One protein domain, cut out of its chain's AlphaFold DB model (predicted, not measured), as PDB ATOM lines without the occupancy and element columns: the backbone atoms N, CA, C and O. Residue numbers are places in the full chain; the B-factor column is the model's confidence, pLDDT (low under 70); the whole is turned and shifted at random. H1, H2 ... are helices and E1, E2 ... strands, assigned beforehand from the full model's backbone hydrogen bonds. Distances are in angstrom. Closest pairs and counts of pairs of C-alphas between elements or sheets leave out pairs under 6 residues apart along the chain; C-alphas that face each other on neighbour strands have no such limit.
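What this domain is: This is residues 526 to 645 of the 683 residues of the protein "GH16 domain-containing protein" of Thielaviopsis punctulata (UniProt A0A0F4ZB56). A small, staggered three-stranded sheet (E1, E2, E3) makes a wall at one side, and the longest helix, H3, runs through the middle of the domain, near E1 over part of its length. H1 stands up from the sheet at E2, the short H2 packs on H3, and H4 lies at the far end, where residues 639 to 645 stick out; long links join E3 to H2, H2 to H3 and H3 to H4. The printed part has 120 residues with four named helices and three named strands, in the order H1 E1 E2 E3 H2 H3 H4; the sheet runs E1 E2 E3, antiparallel throughout. The class is mixed, helices and strands, with under half of the residues in named elements. The whole is compact, with a radius of gyration of the C-alphas of 13.7 A, and spans 39 by 27 by 26 A.

Where its parts are: Look first at the sheet: E1 is residues 541 to 544, E2 is residues 551 to 557, 19.3 A long, and E3 is residues 560 to 562. Find C-alpha 526 at (209.582, 141.676, 135.708); from there H1 runs to residue 538, 19.5 A on. H2 is residues 574 to 579. Find C-alpha 593 at (183.733, 143.129, 141.300), where H3 begins; it runs 22.7 A to residue 608. H4, residues 634 to 642, covers 12.1 A and ends at C-alpha 642, (209.859, 154.450, 159.256).

How they stand to each other: E1, E2 and E3 form a meander, each strand the antiparallel neighbour of the one before. In the hairpin of E1 and E2, N 543 and O 552 are within hydrogen-bond range at 2.8 A; in that of E2 and E3, N 557 and O 560 are, also at 2.8 A. The pairing is staggered: E2 pairs with E1 over residues 551 to 554 and with E3 over 555 to 557. H1 is on the sheet over E2, at a height of 9.1 A, and stands up from it at 66 degrees; the closest C-alphas of H1 and E2, Glu 537 and Val 556, are 4.5 A apart. H3 only grazes the sheet, with residues 597 to 602. H2 touches H3, which touches it with residues 603 to 607 alone; the closest C-alphas of the two, those of Val 577 and Ala 603, are 5.7 A apart, and the helices stand at a steep tilt of 65 degrees, opposite ways. H3 and H4 are near each other, with 7 pairs of C-alphas within 10 A. Every O i to N i+4 pair is within hydrogen-bond range in H2 and H4, against 8 of 9 in H1 and 11 of 12 in H3.

The domain as a whole: The C-alphas farthest apart, Asn 558 and Arg 644, are 43.3 A apart. The printed part has no cut. The links E3 to H2, H2 to H3 and H3 to H4 are long. Mean pLDDT of the printed part is 92.7, and residue 548 is under 70.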
ATOM      1  N   GLU A 526     209.905 142.657 136.748       98.00
ATOM      2  CA  GLU A 526     209.582 141.676 135.708       98.00
ATOM      3  C   GLU A 526     210.218 140.307 135.985       98.00
ATOM      4  O   GLU A 526     209.560 139.291 135.782       98.00
ATOM      5  N   GLY A 527     211.443 140.267 136.525       98.19
ATOM      6  CA  GLY A 527     212.106 139.013 136.900       98.19
ATOM      7  C   GLY A 527     211.431 138.270 138.063       98.19
ATOM      8  O   GLY A 527     211.393 137.041 138.066       98.19
ATOM      9  N   TYR A 528     210.866 138.989 139.037       98.50
ATOM     10  CA  TYR A 528     210.070 138.394 140.118       98.50
ATOM     11  C   TYR A 528     208.697 137.943 139.600       98.50
ATOM     12  O   TYR A 528     208.277 136.811 139.837       98.50
ATOM     13  N   ILE A 529     208.031 138.787 138.805       98.62
ATOM     14  CA  ILE A 529     206.728 138.486 138.197       98.62
ATOM     15  C   ILE A 529     206.817 137.239 137.300       98.62
ATOM     16  O   ILE A 529     205.928 136.389 137.334       98.62
ATOM     17  N   GLU A 530     207.889 137.088 136.520       98.50
ATOM     18  CA  GLU A 530     208.118 135.898 135.694       98.50
ATOM     19  C   GLU A 530     208.234 134.623 136.539       98.50
ATOM     20  O   GLU A 530     207.609 133.612 136.211       98.50
ATOM     21  N   GLN A 531     208.972 134.672 137.652       98.50
ATOM     22  CA  GLN A 531     209.090 133.540 138.575       98.50
ATOM     23  C   GLN A 531     207.748 133.179 139.214       98.50
ATOM     24  O   GLN A 531     207.414 131.995 139.309       98.50
ATOM     25  N   VAL A 532     206.959 134.180 139.610       98.50
ATOM     26  CA  VAL A 532     205.606 133.987 140.147       98.50
ATOM     27  C   VAL A 532     204.723 133.290 139.116       98.50
ATOM     28  O   VAL A 532     204.148 132.243 139.414       98.50
ATOM     29  N   TRP A 533     204.658 133.810 137.886       98.44
ATOM     30  CA  TRP A 533     203.818 133.221 136.838       98.44
ATOM     31  C   TRP A 533     204.226 131.781 136.530       98.44
ATOM     32  O   TRP A 533     203.370 130.903 136.482       98.44
ATOM     33  N   LYS A 534     205.531 131.516 136.418       98.44
ATOM     34  CA  LYS A 534     206.064 130.169 136.188       98.44
ATOM     35  C   LYS A 534     205.745 129.203 137.333       98.44
ATOM     36  O   LYS A 534     205.414 128.045 137.092       98.44
ATOM     37  N   THR A 535     205.827 129.661 138.581       98.44
ATOM     38  CA  THR A 535     205.499 128.842 139.761       98.44
ATOM     39  C   THR A 535     204.056 128.347 139.691       98.44
ATOM     40  O   THR A 535     203.782 127.158 139.879       98.44
ATOM     41  N   TYR A 536     203.135 129.243 139.338       98.50
ATOM     42  CA  TYR A 536     201.707 128.946 139.303       98.50
ATOM     43  C   TYR A 536     201.224 128.235 138.029       98.50
ATOM     44  O   TYR A 536     200.039 127.925 137.919       98.50
ATOM     45  N   GLU A 537     202.114 127.887 137.093       98.31
ATOM     46  CA  GLU A 537     201.799 126.933 136.014       98.31
ATOM     47  C   GLU A 537     201.583 125.517 136.570       98.31
ATOM     48  O   GLU A 537     200.738 124.759 136.091       98.31
ATOM     49  N   THR A 538     202.330 125.152 137.617       96.56
ATOM     50  CA  THR A 538     202.322 123.794 138.193       96.56
ATOM     51  C   THR A 538     201.789 123.739 139.623       96.56
ATOM     52  O   THR A 538     201.280 122.692 140.038       96.56
ATOM     53  N   ARG A 539     201.818 124.860 140.353       96.69
ATOM     54  CA  ARG A 539     201.218 125.014 141.685       96.69
ATOM     55  C   ARG A 539     199.897 125.794 141.597       96.69
ATOM     56  O   ARG A 539     199.820 126.729 140.809       96.69
ATOM     57  N   PRO A 540     198.844 125.439 142.352       96.94
ATOM     58  CA  PRO A 540     197.670 126.300 142.472       96.94
ATOM     59  C   PRO A 540     197.983 127.558 143.293       96.94
ATOM     60  O   PRO A 540     198.765 127.496 144.235       96.94
ATOM     61  N   LEU A 541     197.358 128.681 142.941       98.25
ATOM     62  CA  LEU A 541     197.260 129.888 143.765       98.25
ATOM     63  C   LEU A 541     195.836 129.972 144.307       98.25
ATOM     64  O   LEU A 541     194.887 129.877 143.531       98.25
ATOM     65  N   VAL A 542     195.678 130.172 145.608       97.56
ATOM     66  CA  VAL A 542     194.389 130.423 146.256       97.56
ATOM     67  C   VAL A 542     194.307 131.900 146.618       97.56
ATOM     68  O   VAL A 542     195.163 132.418 147.326       97.56
ATOM     69  N   ILE A 543     193.267 132.585 146.158       96.12
ATOM     70  CA  ILE A 543     192.937 133.948 146.564       96.12
ATOM     71  C   ILE A 543     191.712 133.895 147.473       96.12
ATOM     72  O   ILE A 543     190.603 133.633 147.010       96.12
ATOM     73  N   ASN A 544     191.897 134.179 148.760       92.38
ATOM     74  CA  ASN A 544     190.795 134.526 149.645       92.38
ATOM     75  C   ASN A 544     190.356 135.957 149.314       92.38
ATOM     76  O   ASN A 544     191.063 136.935 149.569       92.38
ATOM     77  N   THR A 545     189.176 136.086 148.719       80.38
ATOM     78  CA  THR A 545     188.646 137.389 148.296       80.38
ATOM     79  C   THR A 545     188.208 138.277 149.460       80.38
ATOM     80  O   THR A 545     187.962 139.465 149.245       80.38
ATOM     81  N   GLN A 546     188.083 137.717 150.672       74.69
ATOM     82  CA  GLN A 546     187.493 138.332 151.870       74.69
ATOM     83  C   GLN A 546     186.143 139.007 151.570       74.69
ATOM     84  O   GLN A 546     185.761 140.024 152.153       74.69
ATOM     85  N   ALA A 547     185.440 138.429 150.601       71.12
ATOM     86  CA  ALA A 547     184.157 138.840 150.074       71.12
ATOM     87  C   ALA A 547     183.327 137.580 149.783       71.12
ATOM     88  O   ALA A 547     183.745 136.459 150.072       71.12
ATOM     89  N   GLN A 548     182.148 137.761 149.192       69.50
ATOM     90  CA  GLN A 548     181.174 136.692 148.941       69.50
ATOM     91  C   GLN A 548     181.689 135.503 148.110       69.50
ATOM     92  O   GLN A 548     181.081 134.442 148.145       69.50
ATOM     93  N   TRP A 549     182.796 135.655 147.373       78.88
ATOM     94  CA  TRP A 549     183.383 134.575 146.571       78.88
ATOM     95  C   TRP A 549     184.294 133.633 147.369       78.88
ATOM     96  O   TRP A 549     184.700 132.605 146.838       78.88
ATOM     97  N   GLY A 550     184.625 133.966 148.622       82.56
ATOM     98  CA  GLY A 550     185.454 133.124 149.484       82.56
ATOM     99  C   GLY A 550     186.852 132.867 148.915       82.56
ATOM    100  O   GLY A 550     187.467 133.769 148.334       82.56
ATOM    101  N   ASP A 551     187.344 131.642 149.118       90.81
ATOM    102  CA  ASP A 551     188.602 131.143 148.562       90.81
ATOM    103  C   ASP A 551     188.394 130.706 147.111       90.81
ATOM    104  O   ASP A 551     187.603 129.807 146.824       90.81
ATOM    105  N   VAL A 552     189.156 131.300 146.195       92.62
ATOM    106  CA  VAL A 552     189.150 130.923 144.782       92.62
ATOM    107  C   VAL A 552     190.528 130.461 144.362       92.62
ATOM    108  O   VAL A 552     191.519 131.171 144.511       92.62
ATOM    109  N   GLN A 553     190.579 129.255 143.813       96.62
ATOM    110  CA  GLN A 553     191.806 128.653 143.328       96.62
ATOM    111  C   GLN A 553     191.967 128.880 141.825       96.62
ATOM    112  O   GLN A 553     191.017 128.724 141.059       96.62
ATOM    113  N   GLY A 554     193.193 129.146 141.390       96.44
ATOM    114  CA  GLY A 554     193.536 129.183 139.978       96.44
ATOM    115  C   GLY A 554     194.986 128.834 139.692       96.44
ATOM    116  O   GLY A 554     195.754 128.471 140.586       96.44
ATOM    117  N   ARG A 555     195.337 128.872 138.408       98.00
ATOM    118  CA  ARG A 555     196.660 128.508 137.878       98.00
ATOM    119  C   ARG A 555     196.984 129.337 136.649       98.00
ATOM    120  O   ARG A 555     196.092 129.872 135.998       98.00
ATOM    121  N   VAL A 556     198.261 129.407 136.308       98.62
ATOM    122  CA  VAL A 556     198.709 130.009 135.055       98.62
ATOM    123  C   VAL A 556     198.555 128.994 133.927       98.62
ATOM    124  O   VAL A 556     199.132 127.912 133.958       98.62
ATOM    125  N   VAL A 557     197.767 129.353 132.916       97.31
ATOM    126  CA  VAL A 557     197.534 128.561 131.705       97.31
ATOM    127  C   VAL A 557     197.840 129.437 130.498       97.31
ATOM    128  O   VAL A 557     197.269 130.516 130.341       97.31
ATOM    129  N   ASN A 558     198.751 128.977 129.636       96.00
ATOM    130  CA  ASN A 558     199.215 129.722 128.458       96.00
ATOM    131  C   ASN A 558     199.682 131.155 128.795       96.00
ATOM    132  O   ASN A 558     199.377 132.098 128.071       96.00
ATOM    133  N   GLY A 559     200.393 131.320 129.917       96.19
ATOM    134  CA  GLY A 559     200.916 132.615 130.371       96.19
ATOM    135  C   GLY A 559     199.906 133.531 131.073       96.19
ATOM    136  O   GLY A 559     200.277 134.633 131.473       96.19
ATOM    137  N   VAL A 560     198.662 133.086 131.275       98.12
ATOM    138  CA  VAL A 560     197.591 133.867 131.911       98.12
ATOM    139  C   VAL A 560     197.149 133.184 133.200       98.12
ATOM    140  O   VAL A 560     196.807 132.005 133.171       98.12
ATOM    141  N   LEU A 561     197.125 133.909 134.322       98.31
ATOM    142  CA  LEU A 561     196.559 133.395 135.571       98.31
ATOM    143  C   LEU A 561     195.035 133.348 135.440       98.31
ATOM    144  O   LEU A 561     194.386 134.384 135.295       98.31
ATOM    145  N   ASP A 562     194.471 132.150 135.479       97.25
ATOM    146  CA  ASP A 562     193.039 131.905 135.379       97.25
ATOM    147  C   ASP A 562     192.477 131.540 136.757       97.25
ATOM    148  O   ASP A 562     192.838 130.503 137.318       97.25
ATOM    149  N   LEU A 563     191.622 132.412 137.304       93.50
ATOM    150  CA  LEU A 563     190.895 132.211 138.563       93.50
ATOM    151  C   LEU A 563     189.425 131.806 138.314       93.50
ATOM    152  O   LEU A 563     188.562 132.011 139.170       93.50
ATOM    153  N   GLY A 564     189.101 131.291 137.123       89.94
ATOM    154  CA  GLY A 564     187.754 130.867 136.755       89.94
ATOM    155  C   GLY A 564     186.763 132.029 136.785       89.94
ATOM    156  O   GLY A 564     186.908 133.008 136.052       89.94
ATOM    157  N   VAL A 565     185.753 131.939 137.655       80.50
ATOM    158  CA  VAL A 565     184.662 132.928 137.747       80.50
ATOM    159  C   VAL A 565     185.122 134.335 138.148       80.50
ATOM    160  O   VAL A 565     184.431 135.308 137.854       80.50
ATOM    161  N   LEU A 566     186.297 134.474 138.777       80.31
ATOM    162  CA  LEU A 566     186.878 135.786 139.102       80.31
ATOM    163  C   LEU A 566     187.670 136.400 137.943       80.31
ATOM    164  O   LEU A 566     188.154 137.526 138.040       80.31
ATOM    165  N   GLY A 567     187.776 135.683 136.829       88.50
ATOM    166  CA  GLY A 567     188.398 136.157 135.610       88.50
ATOM    167  C   GLY A 567     189.888 135.853 135.508       88.50
ATOM    168  O   GLY A 567     190.497 135.152 136.317       88.50
ATOM    169  N   ARG A 568     190.462 136.386 134.430       94.06
ATOM    170  CA  ARG A 568     191.817 136.084 133.965       94.06
ATOM    171  C   ARG A 568     192.734 137.292 134.121       94.06
ATOM    172  O   ARG A 568     192.315 138.419 133.833       94.06
ATOM    173  N   PHE A 569     193.971 137.055 134.540       96.81
ATOM    174  CA  PHE A 569     194.995 138.068 134.775       96.81
ATOM    175  C   PHE A 569     196.196 137.796 133.873       96.81
ATOM    176  O   PHE A 569     196.943 136.830 134.058       96.81
ATOM    177  N   GLU A 570     196.369 138.667 132.882       96.94
ATOM    178  CA  GLU A 570     197.604 138.744 132.106       96.94
ATOM    179  C   GLU A 570     198.787 139.026 133.034       96.94
ATOM    180  O   GLU A 570     198.624 139.613 134.107       96.94
ATOM    181  N   ARG A 571     199.991 138.634 132.614       98.00
ATOM    182  CA  ARG A 571     201.206 138.949 133.367       98.00
ATOM    183  C   ARG A 571     201.395 140.477 133.456       98.00
ATOM    184  O   ARG A 571     201.541 141.103 132.403       98.00
ATOM    185  N   PRO A 572     201.407 141.084 134.659       98.00
ATOM    186  CA  PRO A 572     201.531 142.531 134.816       98.00
ATOM    187  C   PRO A 572     202.938 143.023 134.464       98.00
ATOM    188  O   PRO A 572     203.922 142.296 134.617       98.00
ATOM    189  N   ALA A 573     203.041 144.282 134.046       97.94
ATOM    190  CA  ALA A 573     204.299 145.024 134.034       97.94
ATOM    191  C   ALA A 573     204.573 145.662 135.409       97.94
ATOM    192  O   ALA A 573     203.658 145.824 136.220       97.94
ATOM    193  N   THR A 574     205.805 146.124 135.659       98.31
ATOM    194  CA  THR A 574     206.144 146.847 136.906       98.31
ATOM    195  C   THR A 574     205.187 148.007 137.197       98.31
ATOM    196  O   THR A 574     204.749 148.186 138.331       98.31
ATOM    197  N   ALA A 575     204.831 148.786 136.170       95.94
ATOM    198  CA  ALA A 575     203.928 149.924 136.328       95.94
ATOM    199  C   ALA A 575     202.513 149.502 136.759       95.94
ATOM    200  O   ALA A 575     201.872 150.236 137.504       95.94
ATOM    201  N   ASP A 576     202.046 148.321 136.341       97.31
ATOM    202  CA  ASP A 576     200.743 147.789 136.751       97.31
ATOM    203  C   ASP A 576     200.749 147.400 138.230       97.31
ATOM    204  O   ASP A 576     199.778 147.655 138.938       97.31
ATOM    205  N   VAL A 577     201.863 146.839 138.715       98.12
ATOM    206  CA  VAL A 577     202.032 146.488 140.132       98.12
ATOM    207  C   VAL A 577     202.051 147.739 141.003       98.12
ATOM    208  O   VAL A 577     201.263 147.836 141.942       98.12
ATOM    209  N   PHE A 578     202.900 148.723 140.693       96.31
ATOM    210  CA  PHE A 578     202.971 149.944 141.502       96.31
ATOM    211  C   PHE A 578     201.676 150.759 141.454       96.31
ATOM    212  O   PHE A 578     201.270 151.311 142.476       96.31
ATOM    213  N   SER A 579     201.008 150.831 140.297       90.94
ATOM    214  CA  SER A 579     199.783 151.623 140.138       90.94
ATOM    215  C   SER A 579     198.537 150.932 140.675       90.94
ATOM    216  O   SER A 579     197.556 151.617 140.967       90.94
ATOM    217  N   CYS A 580     198.542 149.596 140.736       94.12
ATOM    218  CA  CYS A 580     197.389 148.766 141.082       94.12
ATOM    219  C   CYS A 580     196.129 149.039 140.228       94.12
ATOM    220  O   CYS A 580     195.027 148.670 140.624       94.12
ATOM    221  N   SER A 581     196.257 149.721 139.086       86.56
ATOM    222  CA  SER A 581     195.108 150.275 138.348       86.56
ATOM    223  C   SER A 581     195.238 150.201 136.828       86.56
ATOM    224  O   SER A 581     194.327 150.614 136.108       86.56
ATOM    225  N   THR A 582     196.343 149.658 136.319       89.94
ATOM    226  CA  THR A 582     196.589 149.459 134.886       89.94
ATOM    227  C   THR A 582     196.797 147.980 134.555       89.94
ATOM    228  O   THR A 582     196.827 147.122 135.442       89.94
ATOM    229  N   GLY A 583     196.859 147.664 133.258       93.44
ATOM    230  CA  GLY A 583     197.061 146.299 132.778       93.44
ATOM    231  C   GLY A 583     195.996 145.337 133.325       93.44
ATOM    232  O   GLY A 583     194.802 145.625 133.190       93.44
ATOM    233  N   PRO A 584     196.379 144.214 133.961       93.94
ATOM    234  CA  PRO A 584     195.421 143.235 134.479       93.94
ATOM    235  C   PRO A 584     194.586 143.747 135.670       93.94
ATOM    236  O   PRO A 584     193.583 143.114 136.005       93.94
ATOM    237  N   PHE A 585     194.956 144.884 136.272       93.56
ATOM    238  CA  PHE A 585     194.243 145.524 137.387       93.56
ATOM    239  C   PHE A 585     193.329 146.679 136.947       93.56
ATOM    240  O   PHE A 585     192.690 147.325 137.777       93.56
ATOM    241  N   ALA A 586     193.256 146.962 135.645       85.88
ATOM    242  CA  ALA A 586     192.455 148.064 135.132       85.88
ATOM    243  C   ALA A 586     190.945 147.831 135.296       85.88
ATOM    244  O   ALA A 586     190.414 146.758 134.998       85.88
ATOM    245  N   ARG A 587     190.226 148.899 135.662       81.12
ATOM    246  CA  ARG A 587     188.754 148.958 135.657       81.12
ATOM    247  C   ARG A 587     188.223 149.268 134.251       81.12
ATOM    248  O   ARG A 587     187.639 150.321 134.011       81.12
ATOM    249  N   GLY A 588     188.523 148.380 133.305       73.69
ATOM    250  CA  GLY A 588     188.147 148.498 131.892       73.69
ATOM    251  C   GLY A 588     187.067 147.497 131.455       73.69
ATOM    252  O   GLY A 588     186.469 146.822 132.293       73.69
ATOM    253  N   PRO A 589     186.818 147.366 130.138       72.06
ATOM    254  CA  PRO A 589     185.928 146.339 129.597       72.06
ATOM    255  C   PRO A 589     186.284 144.939 130.125       72.06
ATOM    256  O   PRO A 589     187.441 144.528 130.065       72.06
ATOM    257  N   GLY A 590     185.295 144.213 130.652       70.00
ATOM    258  CA  GLY A 590     185.497 142.898 131.277       70.00
ATOM    259  C   GLY A 590     185.916 142.933 132.755       70.00
ATOM    260  O   GLY A 590     186.210 141.883 133.325       70.00
ATOM    261  N   TYR A 591     185.949 144.110 133.389       78.00
ATOM    262  CA  TYR A 591     186.032 144.225 134.845       78.00
ATOM    263  C   TYR A 591     184.743 143.710 135.504       78.00
ATOM    264  O   TYR A 591     183.638 144.033 135.070       78.00
ATOM    265  N   THR A 592     184.898 142.944 136.582       77.38
ATOM    266  CA  THR A 592     183.827 142.551 137.506       77.38
ATOM    267  C   THR A 592     184.290 142.830 138.934       77.38
ATOM    268  O   THR A 592     185.493 142.881 139.195       77.38
ATOM    269  N   GLU A 593     183.365 142.956 139.886       74.19
ATOM    270  CA  GLU A 593     183.733 143.129 141.300       74.19
ATOM    271  C   GLU A 593     184.527 141.934 141.847       74.19
ATOM    272  O   GLU A 593     185.461 142.120 142.621       74.19
ATOM    273  N   GLY A 594     184.239 140.714 141.378       76.12
ATOM    274  CA  GLY A 594     185.027 139.528 141.721       76.12
ATOM    275  C   GLY A 594     186.469 139.623 141.220       76.12
ATOM    276  O   GLY A 594     187.412 139.343 141.964       76.12
ATOM    277  N   LYS A 595     186.655 140.111 139.985       85.25
ATOM    278  CA  LYS A 595     187.983 140.388 139.425       85.25
ATOM    279  C   LYS A 595     188.696 141.505 140.181       85.25
ATOM    280  O   LYS A 595     189.892 141.394 140.428       85.25
ATOM    281  N   GLY A 596     187.982 142.554 140.581       80.38
ATOM    282  CA  GLY A 596     188.519 143.620 141.428       80.38
ATOM    283  C   GLY A 596     188.969 143.107 142.795       80.38
ATOM    284  O   GLY A 596     190.088 143.393 143.220       80.38
ATOM    285  N   ALA A 597     188.142 142.287 143.450       80.62
ATOM    286  CA  ALA A 597     188.446 141.693 144.747       80.62
ATOM    287  C   ALA A 597     189.708 140.824 144.687       80.62
ATOM    288  O   ALA A 597     190.591 141.001 145.528       80.62
ATOM    289  N   ALA A 598     189.828 139.953 143.679       89.94
ATOM    290  CA  ALA A 598     191.031 139.149 143.465       89.94
ATOM    291  C   ALA A 598     192.242 139.993 143.042       89.94
ATOM    292  O   ALA A 598     193.348 139.789 143.544       89.94
ATOM    293  N   GLY A 599     192.030 140.972 142.160       94.50
ATOM    294  CA  GLY A 599     193.062 141.877 141.666       94.50
ATOM    295  C   GLY A 599     193.725 142.679 142.780       94.50
ATOM    296  O   GLY A 599     194.945 142.789 142.783       94.50
ATOM    297  N   ALA A 600     192.956 143.152 143.766       90.25
ATOM    298  CA  ALA A 600     193.498 143.850 144.932       90.25
ATOM    299  C   ALA A 600     194.474 142.973 145.738       90.25
ATOM    300  O   ALA A 600     195.564 143.424 146.087       90.25
ATOM    301  N   ARG A 601     194.127 141.695 145.972       96.44
ATOM    302  CA  ARG A 601     194.987 140.739 146.697       96.44
ATOM    303  C   ARG A 601     196.247 140.426 145.908       96.44
ATOM    304  O   ARG A 601     197.343 140.459 146.457       96.44
ATOM    305  N   LEU A 602     196.092 140.173 144.609       97.88
ATOM    306  CA  LEU A 602     197.217 139.896 143.725       97.88
ATOM    307  C   LEU A 602     198.173 141.096 143.640       97.88
ATOM    308  O   LEU A 602     199.386 140.920 143.722       97.88
ATOM    309  N   ALA A 603     197.643 142.315 143.524       97.19
ATOM    310  CA  ALA A 603     198.435 143.539 143.491       97.19
ATOM    311  C   ALA A 603     199.177 143.789 144.814       97.19
ATOM    312  O   ALA A 603     200.362 144.129 144.787       97.19
ATOM    313  N   ALA A 604     198.530 143.573 145.965       97.12
ATOM    314  CA  ALA A 604     199.174 143.689 147.273       97.12
ATOM    315  C   ALA A 604     200.313 142.670 147.445       97.12
ATOM    316  O   ALA A 604     201.442 143.052 147.759       97.12
ATOM    317  N   ALA A 605     200.057 141.400 147.128       98.06
ATOM    318  CA  ALA A 605     201.045 140.327 147.220       98.06
ATOM    319  C   ALA A 605     202.242 140.531 146.263       98.06
ATOM    320  O   ALA A 605     203.385 140.184 146.579       98.06
ATOM    321  N   LEU A 606     202.016 141.147 145.094       98.56
ATOM    322  CA  LEU A 606     203.084 141.546 144.170       98.56
ATOM    323  C   LEU A 606     203.913 142.725 144.694       98.56
ATOM    324  O   LEU A 606     205.134 142.689 144.575       98.56
ATOM    325  N   ASN A 607     203.282 143.743 145.290       98.50
ATOM    326  CA  ASN A 607     204.003 144.866 145.903       98.50
ATOM    327  C   ASN A 607     204.872 144.414 147.086       98.50
ATOM    328  O   ASN A 607     205.983 144.926 147.258       98.50
ATOM    329  N   ARG A 608     204.368 143.454 147.871       98.06
ATOM    330  CA  ARG A 608     205.013 142.908 149.072       98.06
ATOM    331  C   ARG A 608     205.975 141.753 148.804       98.06
ATOM    332  O   ARG A 608     206.732 141.398 149.699       98.06
ATOM    333  N   GLY A 609     205.978 141.160 147.612       97.62
ATOM    334  CA  GLY A 609     206.903 140.070 147.289       97.62
ATOM    335  C   GLY A 609     206.558 138.720 147.945       97.62
ATOM    336  O   GLY A 609     207.455 137.932 148.236       97.62
ATOM    337  N   THR A 610     205.280 138.436 148.219       97.50
ATOM    338  CA  THR A 610     204.867 137.266 149.027       97.50
ATOM    339  C   THR A 610     204.481 136.033 148.208       97.50
ATOM    340  O   THR A 610     204.504 134.914 148.720       97.50
ATOM    341  N   LEU A 611     204.188 136.197 146.915       97.62
ATOM    342  CA  LEU A 611     203.615 135.146 146.064       97.62
ATOM    343  C   LEU A 611     204.519 133.931 145.838       97.62
ATOM    344  O   LEU A 611     204.009 132.881 145.468       97.62
ATOM    345  N   LEU A 612     205.836 134.018 146.029       96.38
ATOM    346  CA  LEU A 612     206.700 132.833 145.927       96.38
ATOM    347  C   LEU A 612     206.687 131.988 147.208       96.38
ATOM    348  O   LEU A 612     206.794 130.762 147.135       96.38
ATOM    349  N   ARG A 613     206.498 132.619 148.371       94.19
ATOM    350  CA  ARG A 613     206.521 131.955 149.687       94.19
ATOM    351  C   ARG A 613     205.142 131.479 150.132       94.19
ATOM    352  O   ARG A 613     205.048 130.417 150.733       94.19
ATOM    353  N   ASN A 614     204.093 132.213 149.767       95.06
ATOM    354  CA  ASN A 614     202.723 131.930 150.165       95.06
ATOM    355  C   ASN A 614     201.802 131.789 148.938       95.06
ATOM    356  O   ASN A 614     201.647 132.729 148.154       95.06
ATOM    357  N   ASP A 615     201.194 130.612 148.771       96.00
ATOM    358  CA  ASP A 615     200.211 130.308 147.721       96.00
ATOM    359  C   ASP A 615     198.756 130.505 148.141       96.00
ATOM    360  O   ASP A 615     197.855 130.215 147.354       96.00
ATOM    361  N   ARG A 616     198.509 131.054 149.329       96.44
ATOM    362  CA  ARG A 616     197.178 131.445 149.779       96.44
ATOM    363  C   ARG A 616     197.180 132.926 150.135       96.44
ATOM    364  O   ARG A 616     197.865 133.351 151.040       96.44
ATOM    365  N   GLN A 617     196.452 133.756 149.403       95.69
ATOM    366  CA  GLN A 617     196.580 135.213 149.502       95.69
ATOM    367  C   GLN A 617     195.258 135.865 149.920       95.69
ATOM    368  O   GLN A 617     194.235 135.539 149.323       95.69
ATOM    369  N   PRO A 618     195.238 136.783 150.905       93.94
ATOM    370  CA  PRO A 618     196.355 137.206 151.758       93.94
ATOM    371  C   PRO A 618     196.531 136.304 152.999       93.94
ATOM    372  O   PRO A 618     197.309 136.607 153.897       93.94
ATOM    373  N   GLU A 619     195.765 135.216 153.123       92.25
ATOM    374  CA  GLU A 619     195.779 134.380 154.328       92.25
ATOM    375  C   GLU A 619     197.090 133.607 154.509       92.25
ATOM    376  O   GLU A 619     197.508 132.874 153.625       92.25
ATOM    377  N   GLY A 620     197.697 133.679 155.693       86.69
ATOM    378  CA  GLY A 620     199.001 133.053 155.953       86.69
ATOM    379  C   GLY A 620     200.192 133.960 155.640       86.69
ATOM    380  O   GLY A 620     201.326 133.560 155.872       86.69
ATOM    381  N   GLU A 621     199.948 135.189 155.177       90.25
ATOM    382  CA  GLU A 621     200.964 136.236 155.172       90.25
ATOM    383  C   GLU A 621     201.339 136.663 156.600       90.25
ATOM    384  O   GLU A 621     200.464 136.877 157.448       90.25
ATOM    385  N   ALA A 622     202.639 136.848 156.830       89.25
ATOM    386  CA  ALA A 622     203.204 137.447 158.034       89.25
ATOM    387  C   ALA A 622     203.926 138.758 157.676       89.25
ATOM    388  O   ALA A 622     204.612 138.838 156.657       89.25
ATOM    389  N   VAL A 623     203.762 139.794 158.503       90.31
ATOM    390  CA  VAL A 623     204.258 141.155 158.211       90.31
ATOM    391  C   VAL A 623     205.782 141.179 158.085       90.31
ATOM    392  O   VAL A 623     206.332 141.862 157.227       90.31
ATOM    393  N   GLU A 624     206.470 140.390 158.902       90.31
ATOM    394  CA  GLU A 624     207.920 140.207 158.895       90.31
ATOM    395  C   GLU A 624     208.469 139.571 157.607       90.31
ATOM    396  O   GLU A 624     209.667 139.668 157.343       90.31
ATOM    397  N   GLU A 625     207.618 138.941 156.793       91.62
ATOM    398  CA  GLU A 625     207.998 138.354 155.503       91.62
ATOM    399  C   GLU A 625     207.763 139.307 154.324       91.62
ATOM    400  O   GLU A 625     208.178 139.020 153.194       91.62
ATOM    401  N   PHE A 626     207.114 140.452 154.559       95.88
ATOM    402  CA  PHE A 626     206.906 141.453 153.524       95.88
ATOM    403  C   PHE A 626     208.230 142.058 153.071       95.88
ATOM    404  O   PHE A 626     209.129 142.349 153.857       95.88
ATOM    405  N   TYR A 627     208.321 142.296 151.765       97.56
ATOM    406  CA  TYR A 627     209.445 142.946 151.104       97.56
ATOM    407  C   TYR A 627     210.781 142.196 151.252       97.56
ATOM    408  O   TYR A 627     211.844 142.810 151.148       97.56
ATOM    409  N   ALA A 628     210.731 140.877 151.465       96.06
ATOM    410  CA  ALA A 628     211.908 140.016 151.604       96.06
ATOM    411  C   ALA A 628     212.603 139.683 150.267       96.06
ATOM    412  O   ALA A 628     213.715 139.155 150.263       96.06
ATOM    413  N   GLU A 629     211.960 139.969 149.132       95.75
ATOM    414  CA  GLU A 629     212.572 139.816 147.811       95.75
ATOM    415  C   GLU A 629     213.636 140.885 147.546       95.75
ATOM    416  O   GLU A 629     213.484 142.047 147.932       95.75
ATOM    417  N   GLU A 630     214.687 140.515 146.806       94.25
ATOM    418  CA  GLU A 630     215.737 141.458 146.386       94.25
ATOM    419  C   GLU A 630     215.154 142.632 145.583       94.25
ATOM    420  O   GLU A 630     215.612 143.767 145.704       94.25
ATOM    421  N   LYS A 631     214.132 142.352 144.767       96.94
ATOM    422  CA  LYS A 631     213.394 143.332 143.969       96.94
ATOM    423  C   LYS A 631     211.942 143.338 144.416       96.94
ATOM    424  O   LYS A 631     211.217 142.373 144.207       96.94
ATOM    425  N   THR A 632     211.523 144.444 145.020       98.25
ATOM    426  CA  THR A 632     210.170 144.633 145.558       98.25
ATOM    427  C   THR A 632     209.819 146.123 145.569       98.25
ATOM    428  O   THR A 632     210.640 146.963 145.189       98.25
ATOM    429  N   ASN A 633     208.624 146.504 146.024       98.56
ATOM    430  CA  ASN A 633     208.310 147.912 146.267       98.56
ATOM    431  C   ASN A 633     209.099 148.462 147.478       98.56
ATOM    432  O   ASN A 633     208.597 148.519 148.600       98.56
ATOM    433  N   HIS A 634     210.358 148.862 147.267       98.75
ATOM    434  CA  HIS A 634     211.201 149.381 148.348       98.75
ATOM    435  C   HIS A 634     210.741 150.733 148.890       98.75
ATOM    436  O   HIS A 634     211.015 151.021 150.051       98.75
ATOM    437  N   TYR A 635     210.022 151.538 148.105       98.81
ATOM    438  CA  TYR A 635     209.372 152.737 148.634       98.81
ATOM    439  C   TYR A 635     208.389 152.365 149.750       98.81
ATOM    440  O   TYR A 635     208.478 152.923 150.842       98.81
ATOM    441  N   ALA A 636     207.523 151.376 149.507       98.31
ATOM    442  CA  ALA A 636     206.591 150.893 150.517       98.31
ATOM    443  C   ALA A 636     207.319 150.276 151.718       98.31
ATOM    444  O   ALA A 636     207.063 150.694 152.846       98.31
ATOM    445  N   ARG A 637     208.313 149.399 151.483       98.50
ATOM    446  CA  ARG A 637     209.179 148.837 152.542       98.50
ATOM    447  C   ARG A 637     209.713 149.924 153.482       98.50
ATOM    448  O   ARG A 637     209.528 149.843 154.690       98.50
ATOM    449  N   ILE A 638     210.340 150.960 152.920       98.75
ATOM    450  CA  ILE A 638     210.939 152.063 153.684       98.75
ATOM    451  C   ILE A 638     209.865 152.872 154.422       98.75
ATOM    452  O   ILE A 638     210.086 153.276 155.562       98.75
ATOM    453  N   CYS A 639     208.700 153.108 153.809       98.12
ATOM    454  CA  CYS A 639     207.599 153.797 154.482       98.12
ATOM    455  C   CYS A 639     207.139 153.029 155.729       98.12
ATOM    456  O   CYS A 639     207.046 153.636 156.792       98.12
ATOM    457  N   HIS A 640     206.924 151.713 155.635       96.81
ATOM    458  CA  HIS A 640     206.539 150.899 156.794       96.81
ATOM    459  C   HIS A 640     207.643 150.834 157.858       96.81
ATOM    460  O   HIS A 640     207.342 150.973 159.037       96.81
ATOM    461  N   GLU A 641     208.916 150.696 157.473       97.00
ATOM    462  CA  GLU A 641     210.047 150.693 158.419       97.00
ATOM    463  C   GLU A 641     210.158 151.997 159.226       97.00
ATOM    464  O   GLU A 641     210.580 151.988 160.385       97.00
ATOM    465  N   VAL A 642     209.809 153.131 158.612       97.38
ATOM    466  CA  VAL A 642     209.859 154.450 159.256       97.38
ATOM    467  C   VAL A 642     208.589 154.747 160.053       97.38
ATOM    468  O   VAL A 642     208.662 155.418 161.087       97.38
ATOM    469  N   SER A 643     207.432 154.275 159.592       95.19
ATOM    470  CA  SER A 643     206.161 154.434 160.294       95.19
ATOM    471  C   SER A 643     206.173 153.715 161.639       95.19
ATOM    472  O   SER A 643     206.551 152.549 161.758       95.19
ATOM    473  N   ARG A 644     205.700 154.398 162.684       92.75
ATOM    474  CA  ARG A 644     205.490 153.756 163.983       92.75
ATOM    475  C   ARG A 644     204.459 152.636 163.815       92.75
ATOM    476  O   ARG A 644     203.471 152.800 163.105       92.75
ATOM    477  N   GLU A 645     204.718 151.500 164.461       90.62
ATOM    478  CA  GLU A 645     203.897 150.277 164.364       90.62
ATOM    479  C   GLU A 645     203.837 149.652 162.956       90.62
ATOM    480  O   GLU A 645     203.060 148.728 162.741       90.62
TER     481      GLU A 645